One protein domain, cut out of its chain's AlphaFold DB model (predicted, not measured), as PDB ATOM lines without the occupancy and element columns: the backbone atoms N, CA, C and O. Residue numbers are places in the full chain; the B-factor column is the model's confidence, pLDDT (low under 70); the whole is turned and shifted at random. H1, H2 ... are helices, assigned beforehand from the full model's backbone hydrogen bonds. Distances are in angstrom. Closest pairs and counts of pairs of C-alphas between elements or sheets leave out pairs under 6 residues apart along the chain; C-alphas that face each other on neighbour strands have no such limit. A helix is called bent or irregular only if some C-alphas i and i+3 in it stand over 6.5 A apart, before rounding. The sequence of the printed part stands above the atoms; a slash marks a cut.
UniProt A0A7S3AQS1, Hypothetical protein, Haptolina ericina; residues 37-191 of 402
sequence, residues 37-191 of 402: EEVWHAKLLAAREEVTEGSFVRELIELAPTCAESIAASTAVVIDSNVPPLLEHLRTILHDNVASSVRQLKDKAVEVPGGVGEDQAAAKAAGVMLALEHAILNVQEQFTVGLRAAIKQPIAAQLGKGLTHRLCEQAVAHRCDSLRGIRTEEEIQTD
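Overview. This is residues 37 to 191 of the 402 residues of the protein "Hypothetical protein" of Haptolina ericina (UniProt A0A7S3AQS1). A long rod of helices has H4 through its middle; H3 packs on residues 121 to 136 of H4 and H5 on residues 133 to 148, both running opposite ways to H4. H6 and H2b pack on H4, while H1 and H2a lie at one end, touching no helix. The 155 printed residues hold H1 to H6 in chain order, all helix, loose: radius of gyration of the C-alphas 21.9 A, spans 76 by 28 by 22 A.

Arrangement. Start at H1, residues 37 to 49. H2, residues 55 to 80, is one helix by its hydrogen bonds but bent, C-alphas 62 and 65 being 7.0 A apart; its arms are H2a, 55 to 62, and H2b, 65 to 80. H3, residues 83 to 111, forms a hairpin with H4, residues 118 to 150, of which 121 to 136 alone touch H3; closest C-alphas Asn 97 and Val 128, 6.1 A. H5, residues 153 to 180, irregular with C-alphas 158 and 161 9.0 A apart, forms another; closest C-alphas Thr 144 and Cys 168, 5.9 A. O i to N i+4 pairs are within hydrogen-bond range throughout H1, H2a, H3 and H4, 11 of 12 in H2b, 19 of 24 in H5.

Along the chain. Find C-alpha 37 at (-58.438, -27.890, -40.005). H4 measures 47.0 A; H6, residues 185 to 191, ends at (-28.615, -22.665, -16.999).

Size, cuts and confidence. The printed part has no cut and no long link; pLDDT is under 70 in 58 residues, among them 37 to 71.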
ATOM      1  N   GLU A  37     -57.298 -27.790 -39.097       42.06
ATOM      2  CA  GLU A  37     -58.438 -27.890 -40.005       42.06
ATOM      3  C   GLU A  37     -58.935 -26.567 -40.633       42.06
ATOM      4  O   GLU A  37     -59.095 -26.540 -41.845       42.06
ATOM      5  N   GLU A  38     -59.127 -25.463 -39.901       46.75
ATOM      6  CA  GLU A  38     -59.572 -24.155 -40.427       46.75
ATOM      7  C   GLU A  38     -58.504 -23.481 -41.300       46.75
ATOM      8  O   GLU A  38     -58.803 -22.985 -42.391       46.75
ATOM      9  N   VAL A  39     -57.236 -23.519 -40.868       49.53
ATOM     10  CA  VAL A  39     -56.095 -23.048 -41.678       49.53
ATOM     11  C   VAL A  39     -55.944 -23.913 -42.931       49.53
ATOM     12  O   VAL A  39     -55.627 -23.404 -44.012       49.53
ATOM     13  N   TRP A  40     -56.211 -25.215 -42.808       49.38
ATOM     14  CA  TRP A  40     -56.219 -26.157 -43.924       49.38
ATOM     15  C   TRP A  40     -57.359 -25.871 -44.901       49.38
ATOM     16  O   TRP A  40     -57.130 -25.787 -46.106       49.38
ATOM     17  N   HIS A  41     -58.570 -25.642 -44.391       48.91
ATOM     18  CA  HIS A  41     -59.756 -25.347 -45.185       48.91
ATOM     19  C   HIS A  41     -59.605 -24.025 -45.942       48.91
ATOM     20  O   HIS A  41     -59.968 -23.947 -47.117       48.91
ATOM     21  N   ALA A  42     -59.013 -23.011 -45.305       53.00
ATOM     22  CA  ALA A  42     -58.710 -21.723 -45.920       53.00
ATOM     23  C   ALA A  42     -57.654 -21.841 -47.034       53.00
ATOM     24  O   ALA A  42     -57.830 -21.265 -48.106       53.00
ATOM     25  N   LYS A  43     -56.590 -22.636 -46.837       49.78
ATOM     26  CA  LYS A  43     -55.573 -22.888 -47.879       49.78
ATOM     27  C   LYS A  43     -56.105 -23.747 -49.026       49.78
ATOM     28  O   LYS A  43     -55.731 -23.526 -50.176       49.78
ATOM     29  N   LEU A  44     -57.009 -24.679 -48.736       46.94
ATOM     30  CA  LEU A  44     -57.694 -25.493 -49.739       46.94
ATOM     31  C   LEU A  44     -58.691 -24.660 -50.561       46.94
ATOM     32  O   LEU A  44     -58.806 -24.865 -51.765       46.94
ATOM     33  N   LEU A  45     -59.355 -23.677 -49.941       50.38
ATOM     34  CA  LEU A  45     -60.179 -22.675 -50.626       50.38
ATOM     35  C   LEU A  45     -59.337 -21.701 -51.468       50.38
ATOM     36  O   LEU A  45     -59.716 -21.414 -52.597       50.38
ATOM     37  N   ALA A  46     -58.172 -21.264 -50.983       48.81
ATOM     38  CA  ALA A  46     -57.248 -20.439 -51.766       48.81
ATOM     39  C   ALA A  46     -56.699 -21.194 -52.994       48.81
ATOM     40  O   ALA A  46     -56.675 -20.656 -54.098       48.81
ATOM     41  N   ALA A  47     -56.366 -22.482 -52.842       44.03
ATOM     42  CA  ALA A  47     -55.996 -23.356 -53.960       44.03
ATOM     43  C   ALA A  47     -57.169 -23.626 -54.929       44.03
ATOM     44  O   ALA A  47     -56.952 -23.948 -56.097       44.03
ATOM     45  N   ARG A  48     -58.417 -23.488 -54.463       41.69
ATOM     46  CA  ARG A  48     -59.642 -23.614 -55.269       41.69
ATOM     47  C   ARG A  48     -59.897 -22.377 -56.137       41.69
ATOM     48  O   ARG A  48     -60.448 -22.529 -57.223       41.69
ATOM     49  N   GLU A  49     -59.503 -21.186 -55.683       45.00
ATOM     50  CA  GLU A  49     -59.608 -19.941 -56.464       45.00
ATOM     51  C   GLU A  49     -58.551 -19.842 -57.577       45.00
ATOM     52  O   GLU A  49     -58.808 -19.224 -58.606       45.00
ATOM     53  N   GLU A  50     -57.403 -20.512 -57.431       42.66
ATOM     54  CA  GLU A  50     -56.332 -20.532 -58.443       42.66
ATOM     55  C   GLU A  50     -56.597 -21.491 -59.627       42.66
ATOM     56  O   GLU A  50     -55.941 -21.387 -60.664       42.66
ATOM     57  N   VAL A  51     -57.546 -22.433 -59.505       43.06
ATOM     58  CA  VAL A  51     -57.719 -23.554 -60.453       43.06
ATOM     59  C   VAL A  51     -59.179 -23.706 -60.894       43.06
ATOM     60  O   VAL A  51     -59.808 -24.752 -60.740       43.06
ATOM     61  N   THR A  52     -59.763 -22.666 -61.477       41.75
ATOM     62  CA  THR A  52     -61.068 -22.779 -62.143       41.75
ATOM     63  C   THR A  52     -60.889 -23.145 -63.614       41.75
ATOM     64  O   THR A  52     -60.781 -22.256 -64.447       41.75
ATOM     65  N   GLU A  53     -60.829 -24.451 -63.914       45.72
ATOM     66  CA  GLU A  53     -61.576 -25.136 -64.999       45.72
ATOM     67  C   GLU A  53     -60.934 -26.486 -65.392       45.72
ATOM     68  O   GLU A  53     -59.896 -26.557 -66.042       45.72
ATOM     69  N   GLY A  54     -61.592 -27.592 -65.021       48.44
ATOM     70  CA  GLY A  54     -61.247 -28.944 -65.477       48.44
ATOM     71  C   GLY A  54     -61.975 -30.038 -64.690       48.44
ATOM     72  O   GLY A  54     -62.188 -29.899 -63.486       48.44
ATOM     73  N   SER A  55     -62.359 -31.144 -65.344       48.19
ATOM     74  CA  SER A  55     -63.031 -32.297 -64.703       48.19
ATOM     75  C   SER A  55     -62.225 -32.890 -63.540       48.19
ATOM     76  O   SER A  55     -62.800 -33.306 -62.540       48.19
ATOM     77  N   PHE A  56     -60.899 -32.813 -63.637       45.28
ATOM     78  CA  PHE A  56     -59.930 -33.191 -62.608       45.28
ATOM     79  C   PHE A  56     -60.082 -32.397 -61.293       45.28
ATOM     80  O   PHE A  56     -59.883 -32.933 -60.209       45.28
ATOM     81  N   VAL A  57     -60.494 -31.125 -61.367       44.12
ATOM     82  CA  VAL A  57     -60.689 -30.262 -60.188       44.12
ATOM     83  C   VAL A  57     -61.979 -30.619 -59.446       44.12
ATOM     84  O   VAL A  57     -62.019 -30.553 -58.222       44.12
ATOM     85  N   ARG A  58     -63.034 -31.049 -60.158       50.47
ATOM     86  CA  ARG A  58     -64.262 -31.556 -59.514       50.47
ATOM     87  C   ARG A  58     -64.018 -32.873 -58.785       50.47
ATOM     88  O   ARG A  58     -64.463 -32.989 -57.650       50.47
ATOM     89  N   GLU A  59     -63.275 -33.801 -59.390       52.06
ATOM     90  CA  GLU A  59     -62.859 -35.043 -58.718       52.06
ATOM     91  C   GLU A  59     -62.004 -34.757 -57.476       52.06
ATOM     92  O   GLU A  59     -62.230 -35.357 -56.432       52.06
ATOM     93  N   LEU A  60     -61.073 -33.796 -57.537       50.09
ATOM     94  CA  LEU A  60     -60.288 -33.371 -56.370       50.09
ATOM     95  C   LEU A  60     -61.146 -32.744 -55.262       50.09
ATOM     96  O   LEU A  60     -60.884 -33.002 -54.091       50.09
ATOM     97  N   ILE A  61     -62.173 -31.957 -55.601       53.41
ATOM     98  CA  ILE A  61     -63.112 -31.386 -54.619       53.41
ATOM     99  C   ILE A  61     -63.982 -32.483 -53.979       53.41
ATOM    100  O   ILE A  61     -64.220 -32.426 -52.775       53.41
ATOM    101  N   GLU A  62     -64.420 -33.491 -54.740       58.12
ATOM    102  CA  GLU A  62     -65.152 -34.653 -54.202       58.12
ATOM    103  C   GLU A  62     -64.262 -35.571 -53.345       58.12
ATOM    104  O   GLU A  62     -64.730 -36.143 -52.361       58.12
ATOM    105  N   LEU A  63     -62.972 -35.690 -53.675       57.88
ATOM    106  CA  LEU A  63     -62.001 -36.517 -52.950       57.88
ATOM    107  C   LEU A  63     -61.348 -35.803 -51.758       57.88
ATOM    108  O   LEU A  63     -60.791 -36.478 -50.887       57.88
ATOM    109  N   ALA A  64     -61.421 -34.471 -51.687       57.66
ATOM    110  CA  ALA A  64     -60.804 -33.664 -50.635       57.66
ATOM    111  C   ALA A  64     -61.213 -34.078 -49.206       57.66
ATOM    112  O   ALA A  64     -60.305 -34.219 -48.388       57.66
ATOM    113  N   PRO A  65     -62.496 -34.363 -48.887       62.78
ATOM    114  CA  PRO A  65     -62.890 -34.805 -47.545       62.78
ATOM    115  C   PRO A  65     -62.269 -36.157 -47.176       62.78
ATOM    116  O   PRO A  65     -61.700 -36.315 -46.104       62.78
ATOM    117  N   THR A  66     -62.280 -37.113 -48.108       65.31
ATOM    118  CA  THR A  66     -61.718 -38.460 -47.893       65.31
ATOM    119  C   THR A  66     -60.192 -38.418 -47.746       65.31
ATOM    120  O   THR A  66     -59.601 -39.166 -46.960       65.31
ATOM    121  N   CYS A  67     -59.538 -37.528 -48.500       61.59
ATOM    122  CA  CYS A  67     -58.110 -37.261 -48.367       61.59
ATOM    123  C   CYS A  67     -57.797 -36.586 -47.030       61.59
ATOM    124  O   CYS A  67     -56.855 -37.010 -46.369       61.59
ATOM    125  N   ALA A  68     -58.590 -35.597 -46.610       64.69
ATOM    126  CA  ALA A  68     -58.434 -34.918 -45.327       64.69
ATOM    127  C   ALA A  68     -58.600 -35.894 -44.152       64.69
ATOM    128  O   ALA A  68     -57.723 -35.954 -43.296       64.69
ATOM    129  N   GLU A  69     -59.635 -36.737 -44.162       68.56
ATOM    130  CA  GLU A  69     -59.853 -37.776 -43.144       68.56
ATOM    131  C   GLU A  69     -58.713 -38.798 -43.101       68.56
ATOM    132  O   GLU A  69     -58.266 -39.203 -42.029       68.56
ATOM    133  N   SER A  70     -58.207 -39.218 -44.262       65.94
ATOM    134  CA  SER A  70     -57.112 -40.190 -44.314       65.94
ATOM    135  C   SER A  70     -55.774 -39.585 -43.902       65.94
ATOM    136  O   SER A  70     -54.993 -40.262 -43.240       65.94
ATOM    137  N   ILE A  71     -55.520 -38.319 -44.243       67.38
ATOM    138  CA  ILE A  71     -54.362 -37.567 -43.751       67.38
ATOM    139  C   ILE A  71     -54.478 -37.383 -42.236       67.38
ATOM    140  O   ILE A  71     -53.512 -37.658 -41.537       67.38
ATOM    141  N   ALA A  72     -55.650 -37.015 -41.713       71.12
ATOM    142  CA  ALA A  72     -55.891 -36.881 -40.277       71.12
ATOM    143  C   ALA A  72     -55.680 -38.210 -39.530       71.12
ATOM    144  O   ALA A  72     -54.989 -38.246 -38.513       71.12
ATOM    145  N   ALA A  73     -56.186 -39.323 -40.067       74.69
ATOM    146  CA  ALA A  73     -55.963 -40.650 -39.498       74.69
ATOM    147  C   ALA A  73     -54.480 -41.058 -39.537       74.69
ATOM    148  O   ALA A  73     -53.963 -41.601 -38.561       74.69
ATOM    149  N   SER A  74     -53.773 -40.782 -40.638       68.44
ATOM    150  CA  SER A  74     -52.331 -41.027 -40.738       68.44
ATOM    151  C   SER A  74     -51.528 -40.138 -39.780       68.44
ATOM    152  O   SER A  74     -50.576 -40.626 -39.175       68.44
ATOM    153  N   THR A  75     -51.931 -38.883 -39.577       73.12
ATOM    154  CA  THR A  75     -51.352 -37.980 -38.571       73.12
ATOM    155  C   THR A  75     -51.542 -38.540 -37.165       73.12
ATOM    156  O   THR A  75     -50.560 -38.666 -36.440       73.12
ATOM    157  N   ALA A  76     -52.744 -38.994 -36.804       77.44
ATOM    158  CA  ALA A  76     -52.998 -39.576 -35.485       77.44
ATOM    159  C   ALA A  76     -52.164 -40.847 -35.227       77.44
ATOM    160  O   ALA A  76     -51.604 -41.044 -34.148       77.44
ATOM    161  N   VAL A  77     -52.054 -41.722 -36.233       77.19
ATOM    162  CA  VAL A  77     -51.365 -43.016 -36.102       77.19
ATOM    163  C   VAL A  77     -49.847 -42.883 -36.155       77.19
ATOM    164  O   VAL A  77     -49.163 -43.653 -35.485       77.19
ATOM    165  N   VAL A  78     -49.311 -41.956 -36.950       74.19
ATOM    166  CA  VAL A  78     -47.863 -41.830 -37.180       74.19
ATOM    167  C   VAL A  78     -47.277 -40.647 -36.430       74.19
ATOM    168  O   VAL A  78     -46.253 -40.816 -35.785       74.19
ATOM    169  N   ILE A  79     -47.889 -39.465 -36.498       73.88
ATOM    170  CA  ILE A  79     -47.355 -38.261 -35.857       73.88
ATOM    171  C   ILE A  79     -47.695 -38.280 -34.366       73.88
ATOM    172  O   ILE A  79     -46.795 -38.379 -33.536       73.88
ATOM    173  N   ASP A  80     -48.978 -38.263 -34.013       79.38
ATOM    174  CA  ASP A  80     -49.400 -38.035 -32.625       79.38
ATOM    175  C   ASP A  80     -49.005 -39.172 -31.675       79.38
ATOM    176  O   ASP A  80     -48.648 -38.917 -30.528       79.38
ATOM    177  N   SER A  81     -48.993 -40.417 -32.152       80.75
ATOM    178  CA  SER A  81     -48.554 -41.572 -31.356       80.75
ATOM    179  C   SER A  81     -47.058 -41.551 -31.019       80.75
ATOM    180  O   SER A  81     -46.653 -42.062 -29.976       80.75
ATOM    181  N   ASN A  82     -46.234 -40.954 -31.884       77.12
ATOM    182  CA  ASN A  82     -44.779 -40.939 -31.741       77.12
ATOM    183  C   ASN A  82     -44.254 -39.594 -31.207       77.12
ATOM    184  O   ASN A  82     -43.087 -39.513 -30.825       77.12
ATOM    185  N   VAL A  83     -45.090 -38.551 -31.121       79.44
ATOM    186  CA  VAL A  83     -44.724 -37.249 -30.531       79.44
ATOM    187  C   VAL A  83     -44.340 -37.359 -29.045       79.44
ATOM    188  O   VAL A  83     -43.300 -36.807 -28.692       79.44
ATOM    189  N   PRO A  84     -45.080 -38.058 -28.158       81.81
ATOM    190  CA  PRO A  84     -44.684 -38.155 -26.752       81.81
ATOM    191  C   PRO A  84     -43.336 -38.872 -26.539       81.81
ATOM    192  O   PRO A  84     -42.486 -38.310 -25.848       81.81
ATOM    193  N   PRO A  85     -43.064 -40.041 -27.163       82.38
ATOM    194  CA  PRO A  85     -41.738 -40.664 -27.106       82.38
ATOM    195  C   PRO A  85     -40.621 -39.779 -27.673       82.38
ATOM    196  O   PRO A  85     -39.510 -39.767 -27.149       82.38
ATOM    197  N   LEU A  86     -40.909 -39.020 -28.735       81.31
ATOM    198  CA  LEU A  86     -39.959 -38.083 -29.326       81.31
ATOM    199  C   LEU A  86     -39.626 -36.924 -28.385       81.31
ATOM    200  O   LEU A  86     -38.457 -36.588 -28.221       81.31
ATOM    201  N   LEU A  87     -40.638 -36.318 -27.767       82.94
ATOM    202  CA  LEU A  87     -40.450 -35.263 -26.774       82.94
ATOM    203  C   LEU A  87     -39.545 -35.743 -25.640       82.94
ATOM    204  O   LEU A  87     -38.617 -35.038 -25.258       82.94
ATOM    205  N   GLU A  88     -39.780 -36.958 -25.150       83.31
ATOM    206  CA  GLU A  88     -38.953 -37.557 -24.106       83.31
ATOM    207  C   GLU A  88     -37.506 -37.778 -24.565       83.31
ATOM    208  O   GLU A  88     -36.554 -37.438 -23.860       83.31
ATOM    209  N   HIS A  89     -37.324 -38.272 -25.789       84.56
ATOM    210  CA  HIS A  89     -35.999 -38.457 -26.366       84.56
ATOM    211  C   HIS A  89     -35.243 -37.131 -26.541       84.56
ATOM    212  O   HIS A  89     -34.074 -37.039 -26.169       84.56
ATOM    213  N   LEU A  90     -35.904 -36.087 -27.053       84.44
ATOM    214  CA  LEU A  90     -35.308 -34.757 -27.215       84.44
ATOM    215  C   LEU A  90     -34.950 -34.127 -25.867       84.44
ATOM    216  O   LEU A  90     -33.874 -33.547 -25.740       84.44
ATOM    217  N   ARG A  91     -35.801 -34.288 -24.846       84.88
ATOM    218  CA  ARG A  91     -35.499 -33.858 -23.470       84.88
ATOM    219  C   ARG A  91     -34.286 -34.583 -22.900       84.88
ATOM    220  O   ARG A  91     -33.447 -33.944 -22.275       84.88
ATOM    221  N   THR A  92     -34.156 -35.880 -23.170       85.25
ATOM    222  CA  THR A  92     -32.987 -36.671 -22.757       85.25
ATOM    223  C   THR A  92     -31.712 -36.162 -23.434       85.25
ATOM    224  O   THR A  92     -30.721 -35.895 -22.761       85.25
ATOM    225  N   ILE A  93     -31.744 -35.944 -24.755       86.12
ATOM    226  CA  ILE A  93     -30.604 -35.390 -25.507       86.12
ATOM    227  C   ILE A  93     -30.216 -34.010 -24.976       86.12
ATOM    228  O   ILE A  93     -29.030 -33.738 -24.787       86.12
ATOM    229  N   LEU A  94     -31.204 -33.136 -24.754       86.69
ATOM    230  CA  LEU A  94     -30.991 -31.807 -24.188       86.69
ATOM    231  C   LEU A  94     -30.277 -31.926 -22.841       86.69
ATOM    232  O   LEU A  94     -29.208 -31.347 -22.670       86.69
ATOM    233  N   HIS A  95     -30.832 -32.713 -21.919       84.44
ATOM    234  CA  HIS A  95     -30.265 -32.925 -20.592       84.44
ATOM    235  C   HIS A  95     -28.810 -33.413 -20.665       84.44
ATOM    236  O   HIS A  95     -27.923 -32.817 -20.052       84.44
ATOM    237  N   ASP A  96     -28.536 -34.445 -21.462       86.00
ATOM    238  CA  ASP A  96     -27.207 -35.051 -21.547       86.00
ATOM    239  C   ASP A  96     -26.169 -34.108 -22.171       86.00
ATOM    240  O   ASP A  96     -25.026 -34.027 -21.701       86.00
ATOM    241  N   ASN A  97     -26.559 -33.353 -23.202       87.69
ATOM    242  CA  ASN A  97     -25.675 -32.397 -23.868       87.69
ATOM    243  C   ASN A  97     -25.410 -31.151 -23.015       87.69
ATOM    244  O   ASN A  97     -24.272 -30.666 -22.997       87.69
ATOM    245  N   VAL A  98     -26.414 -30.660 -22.280       86.50
ATOM    246  CA  VAL A  98     -26.238 -29.581 -21.296       86.50
ATOM    247  C   VAL A  98     -25.308 -30.057 -20.185       86.50
ATOM    248  O   VAL A  98     -24.267 -29.440 -19.970       86.50
ATOM    249  N   ALA A  99     -25.580 -31.211 -19.570       83.25
ATOM    250  CA  ALA A  99     -24.744 -31.766 -18.504       83.25
ATOM    251  C   ALA A  99     -23.296 -32.037 -18.961       83.25
ATOM    252  O   ALA A  99     -22.340 -31.837 -18.209       83.25
ATOM    253  N   SER A 100     -23.099 -32.496 -20.200       86.62
ATOM    254  CA  SER A 100     -21.767 -32.665 -20.801       86.62
ATOM    255  C   SER A 100     -21.050 -31.326 -21.007       86.62
ATOM    256  O   SER A 100     -19.877 -31.192 -20.651       86.62
ATOM    257  N   SER A 101     -21.750 -30.315 -21.529       88.19
ATOM    258  CA  SER A 101     -21.194 -28.974 -21.757       88.19
ATOM    259  C   SER A 101     -20.812 -28.287 -20.452       88.19
ATOM    260  O   SER A 101     -19.709 -27.751 -20.346       88.19
ATOM    261  N   VAL A 102     -21.681 -28.377 -19.444       85.62
ATOM    262  CA  VAL A 102     -21.423 -27.882 -18.090       85.62
ATOM    263  C   VAL A 102     -20.179 -28.541 -17.507       85.62
ATOM    264  O   VAL A 102     -19.290 -27.828 -17.059       85.62
ATOM    265  N   ARG A 103     -20.061 -29.877 -17.552       83.94
ATOM    266  CA  ARG A 103     -18.865 -30.579 -17.047       83.94
ATOM    267  C   ARG A 103     -17.584 -30.088 -17.717       83.94
ATOM    268  O   ARG A 103     -16.650 -29.710 -17.025       83.94
ATOM    269  N   GLN A 104     -17.576 -29.978 -19.045       85.69
ATOM    270  CA  GLN A 104     -16.411 -29.477 -19.785       85.69
ATOM    271  C   GLN A 104     -16.025 -28.039 -19.408       85.69
ATOM    272  O   GLN A 104     -14.843 -27.699 -19.415       85.69
ATOM    273  N   LEU A 105     -17.007 -27.172 -19.139       86.44
ATOM    274  CA  LEU A 105     -16.742 -25.801 -18.700       86.44
ATOM    275  C   LEU A 105     -16.297 -25.751 -17.234       86.44
ATOM    276  O   LEU A 105     -15.396 -24.980 -16.922       86.44
ATOM    277  N   LYS A 106     -16.866 -26.591 -16.361       82.19
ATOM    278  CA  LYS A 106     -16.448 -26.734 -14.959       82.19
ATOM    279  C   LYS A 106     -14.998 -27.205 -14.862       82.19
ATOM    280  O   LYS A 106     -14.220 -26.558 -14.172       82.19
ATOM    281  N   ASP A 107     -14.613 -28.237 -15.610       80.50
ATOM    282  CA  ASP A 107     -13.229 -28.734 -15.642       80.50
ATOM    283  C   ASP A 107     -12.249 -27.610 -16.028       80.50
ATOM    284  O   ASP A 107     -11.238 -27.390 -15.363       80.50
ATOM    285  N   LYS A 108     -12.601 -26.804 -17.037       81.00
ATOM    286  CA  LYS A 108     -11.806 -25.630 -17.433       81.00
ATOM    287  C   LYS A 108     -11.786 -24.518 -16.388       81.00
ATOM    288  O   LYS A 108     -10.761 -23.858 -16.235       81.00
ATOM    289  N   ALA A 109     -12.903 -24.275 -15.704       77.81
ATOM    290  CA  ALA A 109     -12.980 -23.279 -14.639       77.81
ATOM    291  C   ALA A 109     -12.102 -23.670 -13.439       77.81
ATOM    292  O   ALA A 109     -11.505 -22.793 -12.820       77.81
ATOM    293  N   VAL A 110     -11.980 -24.972 -13.153       69.62
ATOM    294  CA  VAL A 110     -11.071 -25.513 -12.131       69.62
ATOM    295  C   VAL A 110      -9.606 -25.352 -12.543       69.62
ATOM    296  O   VAL A 110      -8.775 -24.990 -11.714       69.62
ATOM    297  N   GLU A 111      -9.275 -25.581 -13.816       67.81
ATOM    298  CA  GLU A 111      -7.902 -25.428 -14.322       67.81
ATOM    299  C   GLU A 111      -7.450 -23.962 -14.429       67.81
ATOM    300  O   GLU A 111      -6.260 -23.670 -14.279       67.81
ATOM    301  N   VAL A 112      -8.374 -23.036 -14.706       66.25
ATOM    302  CA  VAL A 112      -8.072 -21.620 -14.954       66.25
ATOM    303  C   VAL A 112      -9.043 -20.712 -14.183       66.25
ATOM    304  O   VAL A 112     -10.174 -20.492 -14.638       66.25
ATOM    305  N   PRO A 113      -8.600 -20.100 -13.065       60.50
ATOM    306  CA  PRO A 113      -9.395 -19.117 -12.334       60.50
ATOM    307  C   PRO A 113      -9.816 -17.956 -13.248       60.50
ATOM    308  O   PRO A 113      -8.977 -17.327 -13.893       60.50
ATOM    309  N   GLY A 114     -11.125 -17.691 -13.336       62.72
ATOM    310  CA  GLY A 114     -11.696 -16.622 -14.171       62.72
ATOM    311  C   GLY A 114     -11.672 -16.873 -15.687       62.72
ATOM    312  O   GLY A 114     -11.904 -15.946 -16.460       62.72
ATOM    313  N   GLY A 115     -11.379 -18.100 -16.141       65.75
ATOM    314  CA  GLY A 115     -11.118 -18.400 -17.558       65.75
ATOM    315  C   GLY A 115     -12.337 -18.641 -18.464       65.75
ATOM    316  O   GLY A 115     -12.183 -18.683 -19.688       65.75
ATOM    317  N   VAL A 116     -13.540 -18.813 -17.906       77.94
ATOM    318  CA  VAL A 116     -14.766 -19.071 -18.686       77.94
ATOM    319  C   VAL A 116     -15.623 -17.811 -18.703       77.94
ATOM    320  O   VAL A 116     -16.062 -17.352 -17.657       77.94
ATOM    321  N   GLY A 117     -15.825 -17.238 -19.887       81.69
ATOM    322  CA  GLY A 117     -16.716 -16.093 -20.086       81.69
ATOM    323  C   GLY A 117     -18.098 -16.521 -20.568       81.69
ATOM    324  O   GLY A 117     -18.267 -17.631 -21.076       81.69
ATOM    325  N   GLU A 118     -19.061 -15.607 -20.472       84.62
ATOM    326  CA  GLU A 118     -20.438 -15.810 -20.937       84.62
ATOM    327  C   GLU A 118     -20.489 -16.196 -22.426       84.62
ATOM    328  O   GLU A 118     -21.232 -17.098 -22.805       84.62
ATOM    329  N   ASP A 119     -19.585 -15.649 -23.248       87.19
ATOM    330  CA  ASP A 119     -19.425 -16.015 -24.664       87.19
ATOM    331  C   ASP A 119     -19.136 -17.513 -24.878       87.19
ATOM    332  O   ASP A 119     -19.566 -18.106 -25.869       87.19
ATOM    333  N   GLN A 120     -18.403 -18.159 -23.961       86.94
ATOM    334  CA  GLN A 120     -18.121 -19.596 -24.054       86.94
ATOM    335  C   GLN A 120     -19.346 -20.434 -23.675       86.94
ATOM    336  O   GLN A 120     -19.562 -21.489 -24.275       86.94
ATOM    337  N   ALA A 121     -20.147 -19.971 -22.709       86.88
ATOM    338  CA  ALA A 121     -21.422 -20.596 -22.364       86.88
ATOM    339  C   ALA A 121     -22.427 -20.448 -23.514       86.88
ATOM    340  O   ALA A 121     -23.017 -21.447 -23.918       86.88
ATOM    341  N   ALA A 122     -22.521 -19.260 -24.119       87.88
ATOM    342  CA  ALA A 122     -23.330 -19.005 -25.309       87.88
ATOM    343  C   ALA A 122     -22.907 -19.905 -26.482       87.88
ATOM    344  O   ALA A 122     -23.732 -20.603 -27.064       87.88
ATOM    345  N   ALA A 123     -21.605 -20.009 -26.772       88.69
ATOM    346  CA  ALA A 123     -21.108 -20.902 -27.823       88.69
ATOM    347  C   ALA A 123     -21.431 -22.386 -27.556       88.69
ATOM    348  O   ALA A 123     -21.655 -23.158 -28.493       88.69
ATOM    349  N   LYS A 124     -21.454 -22.811 -26.285       91.38
ATOM    350  CA  LYS A 124     -21.863 -24.169 -25.905       91.38
ATOM    351  C   LYS A 124     -23.372 -24.361 -26.020       91.38
ATOM    352  O   LYS A 124     -23.773 -25.379 -26.577       91.38
ATOM    353  N   ALA A 125     -24.177 -23.397 -25.582       89.81
ATOM    354  CA  ALA A 125     -25.628 -23.401 -25.750       89.81
ATOM    355  C   ALA A 125     -26.018 -23.485 -27.237       89.81
ATOM    356  O   ALA A 125     -26.781 -24.379 -27.606       89.81
ATOM    357  N   ALA A 126     -25.384 -22.688 -28.102       89.38
ATOM    358  CA  ALA A 126     -25.536 -22.764 -29.557       89.38
ATOM    359  C   ALA A 126     -25.213 -24.166 -30.101       89.38
ATOM    360  O   ALA A 126     -25.927 -24.712 -30.941       89.38
ATOM    361  N   GLY A 127     -24.146 -24.794 -29.593       88.88
ATOM    362  CA  GLY A 127     -23.780 -26.168 -29.944       88.88
ATOM    363  C   GLY A 127     -24.822 -27.208 -29.510       88.88
ATOM    364  O   GLY A 127     -25.101 -28.142 -30.264       88.88
ATOM    365  N   VAL A 128     -25.422 -27.043 -28.325       88.94
ATOM    366  CA  VAL A 128     -26.527 -27.889 -27.842       88.94
ATOM    367  C   VAL A 128     -27.768 -27.702 -28.717       88.94
ATOM    368  O   VAL A 128     -28.378 -28.693 -29.119       88.94
ATOM    369  N   MET A 129     -28.103 -26.459 -29.071       89.06
ATOM    370  CA  MET A 129     -29.225 -26.147 -29.960       89.06
ATOM    371  C   MET A 129     -29.039 -26.756 -31.346       89.06
ATOM    372  O   MET A 129     -29.938 -27.438 -31.833       89.06
ATOM    373  N   LEU A 130     -27.849 -26.636 -31.937       89.38
ATOM    374  CA  LEU A 130     -27.519 -27.302 -33.200       89.38
ATOM    375  C   LEU A 130     -27.676 -28.826 -33.104       89.38
ATOM    376  O   LEU A 130     -28.219 -29.454 -34.013       89.38
ATOM    377  N   ALA A 131     -27.235 -29.444 -32.004       87.44
ATOM    378  CA  ALA A 131     -27.404 -30.883 -31.802       87.44
ATOM    379  C   ALA A 131     -28.888 -31.289 -31.728       87.44
ATOM    380  O   ALA A 131     -29.277 -32.309 -32.303       87.44
ATOM    381  N   LEU A 132     -29.723 -30.480 -31.070       86.44
ATOM    382  CA  LEU A 132     -31.172 -30.681 -31.023       86.44
ATOM    383  C   LEU A 132     -31.822 -30.485 -32.391       86.44
ATOM    384  O   LEU A 132     -32.651 -31.301 -32.786       86.44
ATOM    385  N   GLU A 133     -31.419 -29.468 -33.151       86.56
ATOM    386  CA  GLU A 133     -31.896 -29.255 -34.518       86.56
ATOM    387  C   GLU A 133     -31.565 -30.444 -35.420       86.56
ATOM    388  O   GLU A 133     -32.434 -30.929 -36.143       86.56
ATOM    389  N   HIS A 134     -30.343 -30.971 -35.337       87.44
ATOM    390  CA  HIS A 134     -29.951 -32.172 -36.072       87.44
ATOM    391  C   HIS A 134     -30.766 -33.405 -35.662       87.44
ATOM    392  O   HIS A 134     -31.159 -34.191 -36.530       87.44
ATOM    393  N   ALA A 135     -31.056 -33.573 -34.369       85.94
ATOM    394  CA  ALA A 135     -31.915 -34.651 -33.889       85.94
ATOM    395  C   ALA A 135     -33.350 -34.502 -34.419       85.94
ATOM    396  O   ALA A 135     -33.916 -35.467 -34.933       85.94
ATOM    397  N   ILE A 136     -33.907 -33.287 -34.374       84.88
ATOM    398  CA  ILE A 136     -35.226 -32.971 -34.932       84.88
ATOM    399  C   ILE A 136     -35.249 -33.269 -36.433       84.88
ATOM    400  O   ILE A 136     -36.161 -33.952 -36.878       84.88
ATOM    401  N   LEU A 137     -34.252 -32.836 -37.210       85.44
ATOM    402  CA  LEU A 137     -34.172 -33.093 -38.656       85.44
ATOM    403  C   LEU A 137     -34.148 -34.595 -38.980       85.44
ATOM    404  O   LEU A 137     -34.913 -35.061 -39.822       85.44
ATOM    405  N   ASN A 138     -33.324 -35.377 -38.278       84.06
ATOM    406  CA  ASN A 138     -33.272 -36.831 -38.468       84.06
ATOM    407  C   ASN A 138     -34.632 -37.481 -38.167       84.06
ATOM    408  O   ASN A 138     -35.138 -38.313 -38.921       84.06
ATOM    409  N   VAL A 139     -35.273 -37.051 -37.083       79.00
ATOM    410  CA  VAL A 139     -36.605 -37.528 -36.729       79.00
ATOM    411  C   VAL A 139     -37.632 -37.118 -37.790       79.00
ATOM    412  O   VAL A 139     -38.411 -37.957 -38.236       79.00
ATOM    413  N   GLN A 140     -37.615 -35.872 -38.262       79.19
ATOM    414  CA  GLN A 140     -38.492 -35.397 -39.335       79.19
ATOM    415  C   GLN A 140     -38.396 -36.270 -40.583       79.19
ATOM    416  O   GLN A 140     -39.427 -36.619 -41.167       79.19
ATOM    417  N   GLU A 141     -37.183 -36.649 -40.984       81.94
ATOM    418  CA  GLU A 141     -36.962 -37.545 -42.116       81.94
ATOM    419  C   GLU A 141     -37.609 -38.914 -41.872       81.94
ATOM    420  O   GLU A 141     -38.365 -39.400 -42.720       81.94
ATOM    421  N   GLN A 142     -37.403 -39.504 -40.691       78.44
ATOM    422  CA  GLN A 142     -37.995 -40.794 -40.318       78.44
ATOM    423  C   GLN A 142     -39.529 -40.750 -40.298       78.44
ATOM    424  O   GLN A 142     -40.182 -41.624 -40.876       78.44
ATOM    425  N   PHE A 143     -40.117 -39.704 -39.710       77.75
ATOM    426  CA  PHE A 143     -41.567 -39.489 -39.696       77.75
ATOM    427  C   PHE A 143     -42.123 -39.280 -41.099       77.75
ATOM    428  O   PHE A 143     -43.153 -39.848 -41.446       77.75
ATOM    429  N   THR A 144     -41.435 -38.504 -41.932       78.12
ATOM    430  CA  THR A 144     -41.853 -38.245 -43.312       78.12
ATOM    431  C   THR A 144     -41.859 -39.531 -44.139       78.12
ATOM    432  O   THR A 144     -42.784 -39.768 -44.922       78.12
ATOM    433  N   VAL A 145     -40.855 -40.391 -43.954       79.00
ATOM    434  CA  VAL A 145     -40.794 -41.715 -44.590       79.00
ATOM    435  C   VAL A 145     -41.913 -42.627 -44.072       79.00
ATOM    436  O   VAL A 145     -42.621 -43.231 -44.884       79.00
ATOM    437  N   GLY A 146     -42.128 -42.684 -42.754       76.50
ATOM    438  CA  GLY A 146     -43.186 -43.491 -42.135       76.50
ATOM    439  C   GLY A 146     -44.597 -43.049 -42.531       76.50
ATOM    440  O   GLY A 146     -45.437 -43.876 -42.887       76.50
ATOM    441  N   LEU A 147     -44.848 -41.741 -42.562       73.81
ATOM    442  CA  LEU A 147     -46.138 -41.161 -42.927       73.81
ATOM    443  C   LEU A 147     -46.478 -41.450 -44.390       73.81
ATOM    444  O   LEU A 147     -47.585 -41.897 -44.683       73.81
ATOM    445  N   ARG A 148     -45.512 -41.299 -45.309       74.56
ATOM    446  CA  ARG A 148     -45.700 -41.669 -46.725       74.56
ATOM    447  C   ARG A 148     -46.044 -43.146 -46.898       74.56
ATOM    448  O   ARG A 148     -46.834 -43.470 -47.780       74.56
ATOM    449  N   ALA A 149     -45.466 -44.026 -46.079       75.88
ATOM    450  CA  ALA A 149     -45.764 -45.456 -46.111       75.88
ATOM    451  C   ALA A 149     -47.162 -45.792 -45.554       75.88
ATOM    452  O   ALA A 149     -47.771 -46.768 -45.991       75.88
ATOM    453  N   ALA A 150     -47.685 -44.986 -44.625       74.00
ATOM    454  CA  ALA A 150     -48.991 -45.190 -43.993       74.00
ATOM    455  C   ALA A 150     -50.183 -44.672 -44.824       74.00
ATOM    456  O   ALA A 150     -51.328 -45.052 -44.560       74.00
ATOM    457  N   ILE A 151     -49.947 -43.822 -45.830       71.88
ATOM    458  CA  ILE A 151     -51.006 -43.313 -46.714       71.88
ATOM    459  C   ILE A 151     -51.498 -44.442 -47.628       71.88
ATOM    460  O   ILE A 151     -50.738 -45.054 -48.380       71.88
ATOM    461  N   LYS A 152     -52.810 -44.706 -47.593       70.88
ATOM    462  CA  LYS A 152     -53.445 -45.771 -48.383       70.88
ATOM    463  C   LYS A 152     -53.199 -45.573 -49.886       70.88
ATOM    464  O   LYS A 152     -53.380 -44.477 -50.416       70.88
ATOM    465  N   GLN A 153     -52.882 -46.661 -50.598       69.69
ATOM    466  CA  GLN A 153     -52.585 -46.641 -52.040       69.69
ATOM    467  C   GLN A 153     -53.609 -45.918 -52.939       69.69
ATOM    468  O   GLN A 153     -53.160 -45.202 -53.833       69.69
ATOM    469  N   PRO A 154     -54.938 -46.046 -52.740       65.62
ATOM    470  CA  PRO A 154     -55.916 -45.348 -53.579       65.62
ATOM    471  C   PRO A 154     -55.740 -43.824 -53.532       65.62
ATOM    472  O   PRO A 154     -55.858 -43.153 -54.549       65.62
ATOM    473  N   ILE A 155     -55.374 -43.300 -52.363       60.59
ATOM    474  CA  ILE A 155     -55.221 -41.869 -52.088       60.59
ATOM    475  C   ILE A 155     -53.859 -41.375 -52.578       60.59
ATOM    476  O   ILE A 155     -53.768 -40.353 -53.257       60.59
ATOM    477  N   ALA A 156     -52.796 -42.148 -52.326       63.91
ATOM    478  CA  ALA A 156     -51.457 -41.852 -52.839       63.91
ATOM    479  C   ALA A 156     -51.405 -41.831 -54.382       63.91
ATOM    480  O   ALA A 156     -50.654 -41.048 -54.968       63.91
ATOM    481  N   ALA A 157     -52.209 -42.672 -55.045       67.44
ATOM    482  CA  ALA A 157     -52.338 -42.698 -56.499       67.44
ATOM    483  C   ALA A 157     -53.088 -41.472 -57.052       67.44
ATOM    484  O   ALA A 157     -52.714 -40.968 -58.109       67.44
ATOM    485  N   GLN A 158     -54.103 -40.975 -56.334       63.44
ATOM    486  CA  GLN A 158     -54.936 -39.835 -56.742       63.44
ATOM    487  C   GLN A 158     -54.257 -38.474 -56.524       63.44
ATOM    488  O   GLN A 158     -54.372 -37.590 -57.367       63.44
ATOM    489  N   LEU A 159     -53.512 -38.303 -55.428       59.84
ATOM    490  CA  LEU A 159     -52.837 -37.037 -55.099       59.84
ATOM    491  C   LEU A 159     -51.542 -36.813 -55.900       59.84
ATOM    492  O   LEU A 159     -51.034 -35.695 -55.981       59.84
ATOM    493  N   GLY A 160     -50.973 -37.871 -56.483       62.94
ATOM    494  CA  GLY A 160     -49.652 -37.830 -57.102       62.94
ATOM    495  C   GLY A 160     -48.512 -37.692 -56.077       62.94
ATOM    496  O   GLY A 160     -48.669 -37.207 -54.953       62.94
ATOM    497  N   LYS A 161     -47.306 -38.129 -56.468       66.81
ATOM    498  CA  LYS A 161     -46.147 -38.207 -55.555       66.81
ATOM    499  C   LYS A 161     -45.717 -36.843 -54.999       66.81
ATOM    500  O   LYS A 161     -45.369 -36.755 -53.828       66.81
ATOM    501  N   GLY A 162     -45.753 -35.787 -55.816       66.94
ATOM    502  CA  GLY A 162     -45.248 -34.460 -55.440       66.94
ATOM    503  C   GLY A 162     -46.136 -33.674 -54.467       66.94
ATOM    504  O   GLY A 162     -45.616 -32.906 -53.662       66.94
ATOM    505  N   LEU A 163     -47.461 -33.851 -54.515       66.38
ATOM    506  CA  LEU A 163     -48.382 -33.190 -53.581       66.38
ATOM    507  C   LEU A 163     -48.391 -33.908 -52.228       66.38
ATOM    508  O   LEU A 163     -48.247 -33.269 -51.192       66.38
ATOM    509  N   THR A 164     -48.445 -35.243 -52.253       66.88
ATOM    510  CA  THR A 164     -48.340 -36.088 -51.052       66.88
ATOM    511  C   THR A 164     -47.052 -35.799 -50.274       66.88
ATOM    512  O   THR A 164     -47.074 -35.671 -49.053       66.88
ATOM    513  N   HIS A 165     -45.933 -35.633 -50.989       69.44
ATOM    514  CA  HIS A 165     -44.640 -35.253 -50.420       69.44
ATOM    515  C   HIS A 165     -44.710 -33.926 -49.650       69.44
ATOM    516  O   HIS A 165     -44.365 -33.908 -48.471       69.44
ATOM    517  N   ARG A 166     -45.227 -32.865 -50.288       67.00
ATOM    518  CA  ARG A 166     -45.341 -31.520 -49.696       67.00
ATOM    519  C   ARG A 166     -46.279 -31.468 -48.491       67.00
ATOM    520  O   ARG A 166     -45.996 -30.768 -47.526       67.00
ATOM    521  N   LEU A 167     -47.381 -32.219 -48.525       66.44
ATOM    522  CA  LEU A 167     -48.323 -32.293 -47.406       66.44
ATOM    523  C   LEU A 167     -47.705 -32.984 -46.184       66.44
ATOM    524  O   LEU A 167     -47.879 -32.508 -45.064       66.44
ATOM    525  N   CYS A 168     -46.941 -34.061 -46.400       70.38
ATOM    526  CA  CYS A 168     -46.206 -34.725 -45.320       70.38
ATOM    527  C   CYS A 168     -45.167 -33.784 -44.698       70.38
ATOM    528  O   CYS A 168     -45.095 -33.677 -43.479       70.38
ATOM    529  N   GLU A 169     -44.401 -33.074 -45.532       72.88
ATOM    530  CA  GLU A 169     -43.402 -32.108 -45.063       72.88
ATOM    531  C   GLU A 169     -44.030 -30.983 -44.240       72.88
ATOM    532  O   GLU A 169     -43.517 -30.655 -43.178       72.88
ATOM    533  N   GLN A 170     -45.163 -30.420 -44.673       72.00
ATOM    534  CA  GLN A 170     -45.831 -29.340 -43.938       72.00
ATOM    535  C   GLN A 170     -46.402 -29.788 -42.587       72.00
ATOM    536  O   GLN A 170     -46.268 -29.060 -41.605       72.00
ATOM    537  N   ALA A 171     -47.020 -30.972 -42.522       68.25
ATOM    538  CA  ALA A 171     -47.565 -31.508 -41.272       68.25
ATOM    539  C   ALA A 171     -46.454 -31.777 -40.244       68.25
ATOM    540  O   ALA A 171     -46.582 -31.426 -39.070       68.25
ATOM    541  N   VAL A 172     -45.341 -32.351 -40.706       75.25
ATOM    542  CA  VAL A 172     -44.158 -32.606 -39.881       75.25
ATOM    543  C   VAL A 172     -43.486 -31.290 -39.464       75.25
ATOM    544  O   VAL A 172     -43.151 -31.134 -38.290       75.25
ATOM    545  N   ALA A 173     -43.345 -30.324 -40.378       76.06
ATOM    546  CA  ALA A 173     -42.727 -29.026 -40.103       76.06
ATOM    547  C   ALA A 173     -43.458 -28.259 -38.995       76.06
ATOM    548  O   ALA A 173     -42.827 -27.908 -38.002       76.06
ATOM    549  N   HIS A 174     -44.783 -28.109 -39.101       72.81
ATOM    550  CA  HIS A 174     -45.588 -27.409 -38.094       72.81
ATOM    551  C   HIS A 174     -45.428 -28.018 -36.694       72.81
ATOM    552  O   HIS A 174     -45.340 -27.306 -35.698       72.81
ATOM    553  N   ARG A 175     -45.374 -29.353 -36.595       72.38
ATOM    554  CA  ARG A 175     -45.214 -30.021 -35.297       72.38
ATOM    555  C   ARG A 175     -43.804 -29.862 -34.743       72.38
ATOM    556  O   ARG A 175     -43.636 -29.716 -33.538       72.38
ATOM    557  N   CYS A 176     -42.806 -29.852 -35.615       75.19
ATOM    558  CA  CYS A 176     -41.425 -29.641 -35.213       75.19
ATOM    559  C   CYS A 176     -41.119 -28.198 -34.831       75.19
ATOM    560  O   CYS A 176     -40.251 -27.994 -33.991       75.19
ATOM    561  N   ASP A 177     -41.838 -27.219 -35.377       78.00
ATOM    562  CA  ASP A 177     -41.761 -25.835 -34.903       78.00
ATOM    563  C   ASP A 177     -42.128 -25.751 -33.416       78.00
ATOM    564  O   ASP A 177     -41.425 -25.106 -32.646       78.00
ATOM    565  N   SER A 178     -43.150 -26.494 -32.977       72.06
ATOM    566  CA  SER A 178     -43.476 -26.608 -31.548       72.06
ATOM    567  C   SER A 178     -42.383 -27.326 -30.743       72.06
ATOM    568  O   SER A 178     -42.107 -26.935 -29.615       72.06
ATOM    569  N   LEU A 179     -41.723 -28.348 -31.310       76.56
ATOM    570  CA  LEU A 179     -40.613 -29.059 -30.647       76.56
ATOM    571  C   LEU A 179     -39.357 -28.191 -30.495       76.56
ATOM    572  O   LEU A 179     -38.612 -28.355 -29.533       76.56
ATOM    573  N   ARG A 180     -39.123 -27.245 -31.408       75.06
ATOM    574  CA  ARG A 180     -38.041 -26.256 -31.266       75.06
ATOM    575  C   ARG A 180     -38.265 -25.311 -30.083       75.06
ATOM    576  O   ARG A 180     -37.310 -24.714 -29.612       75.06
ATOM    577  N   GLY A 181     -39.497 -25.214 -29.581       74.12
ATOM    578  CA  GLY A 181     -39.853 -24.435 -28.397       74.12
ATOM    579  C   GLY A 181     -39.721 -25.173 -27.060       74.12
ATOM    580  O   GLY A 181     -40.197 -24.643 -26.065       74.12
ATOM    581  N   ILE A 182     -39.133 -26.382 -27.004       77.94
ATOM    582  CA  ILE A 182     -38.954 -27.128 -25.734       77.94
ATOM    583  C   ILE A 182     -38.130 -26.322 -24.722       77.94
ATOM    584  O   ILE A 182     -38.429 -26.360 -23.531       77.94
ATOM    585  N   ARG A 183     -37.098 -25.631 -25.209       80.25
ATOM    586  CA  ARG A 183     -36.324 -24.622 -24.491       80.25
ATOM    587  C   ARG A 183     -35.715 -23.643 -25.475       80.25
ATOM    588  O   ARG A 183     -35.399 -24.024 -26.604       80.25
ATOM    589  N   THR A 184     -35.527 -22.407 -25.040       84.62
ATOM    590  CA  THR A 184     -34.802 -21.409 -25.829       84.62
ATOM    591  C   THR A 184     -33.292 -21.553 -25.630       84.62
ATOM    592  O   THR A 184     -32.819 -22.076 -24.619       84.62
ATOM    593  N   GLU A 185     -32.515 -21.075 -26.602       85.38
ATOM    594  CA  GLU A 185     -31.055 -20.992 -26.468       85.38
ATOM    595  C   GLU A 185     -30.656 -20.155 -25.245       85.38
ATOM    596  O   GLU A 185     -29.731 -20.520 -24.525       85.38
ATOM    597  N   GLU A 186     -31.413 -19.090 -24.973       85.81
ATOM    598  CA  GLU A 186     -31.240 -18.214 -23.813       85.81
ATOM    599  C   GLU A 186     -31.411 -18.981 -22.499       85.81
ATOM    600  O   GLU A 186     -30.544 -18.900 -21.638       85.81
ATOM    601  N   GLU A 187     -32.460 -19.798 -22.354       86.81
ATOM    602  CA  GLU A 187     -32.671 -20.620 -21.152       86.81
ATOM    603  C   GLU A 187     -31.543 -21.639 -20.939       86.81
ATOM    604  O   GLU A 187     -31.154 -21.918 -19.805       86.81
ATOM    605  N   ILE A 188     -31.016 -22.217 -22.022       86.31
ATOM    606  CA  ILE A 188     -29.885 -23.152 -21.959       86.31
ATOM    607  C   ILE A 188     -28.604 -22.412 -21.572       86.31
ATOM    608  O   ILE A 188     -27.835 -22.901 -20.745       86.31
ATOM    609  N   GLN A 189     -28.368 -21.237 -22.157       88.69
ATOM    610  CA  GLN A 189     -27.238 -20.383 -21.817       88.69
ATOM    611  C   GLN A 189     -27.300 -19.969 -20.347       88.69
ATOM    612  O   GLN A 189     -26.289 -20.101 -19.660       88.69
ATOM    613  N   THR A 190     -28.456 -19.505 -19.866       87.38
ATOM    614  CA  THR A 190     -28.664 -19.122 -18.467       87.38
ATOM    615  C   THR A 190     -28.347 -20.287 -17.543       87.38
ATOM    616  O   THR A 190     -27.523 -20.119 -16.652       87.38
ATOM    617  N   ASP A 191     -28.894 -21.475 -17.807       84.25
ATOM    618  CA  ASP A 191     -28.615 -22.665 -16.999       84.25
ATOM    619  C   ASP A 191     -27.116 -22.983 -16.950       84.25
ATOM    620  O   ASP A 191     -26.539 -23.097 -15.870       84.25
TER     621      ASP A 191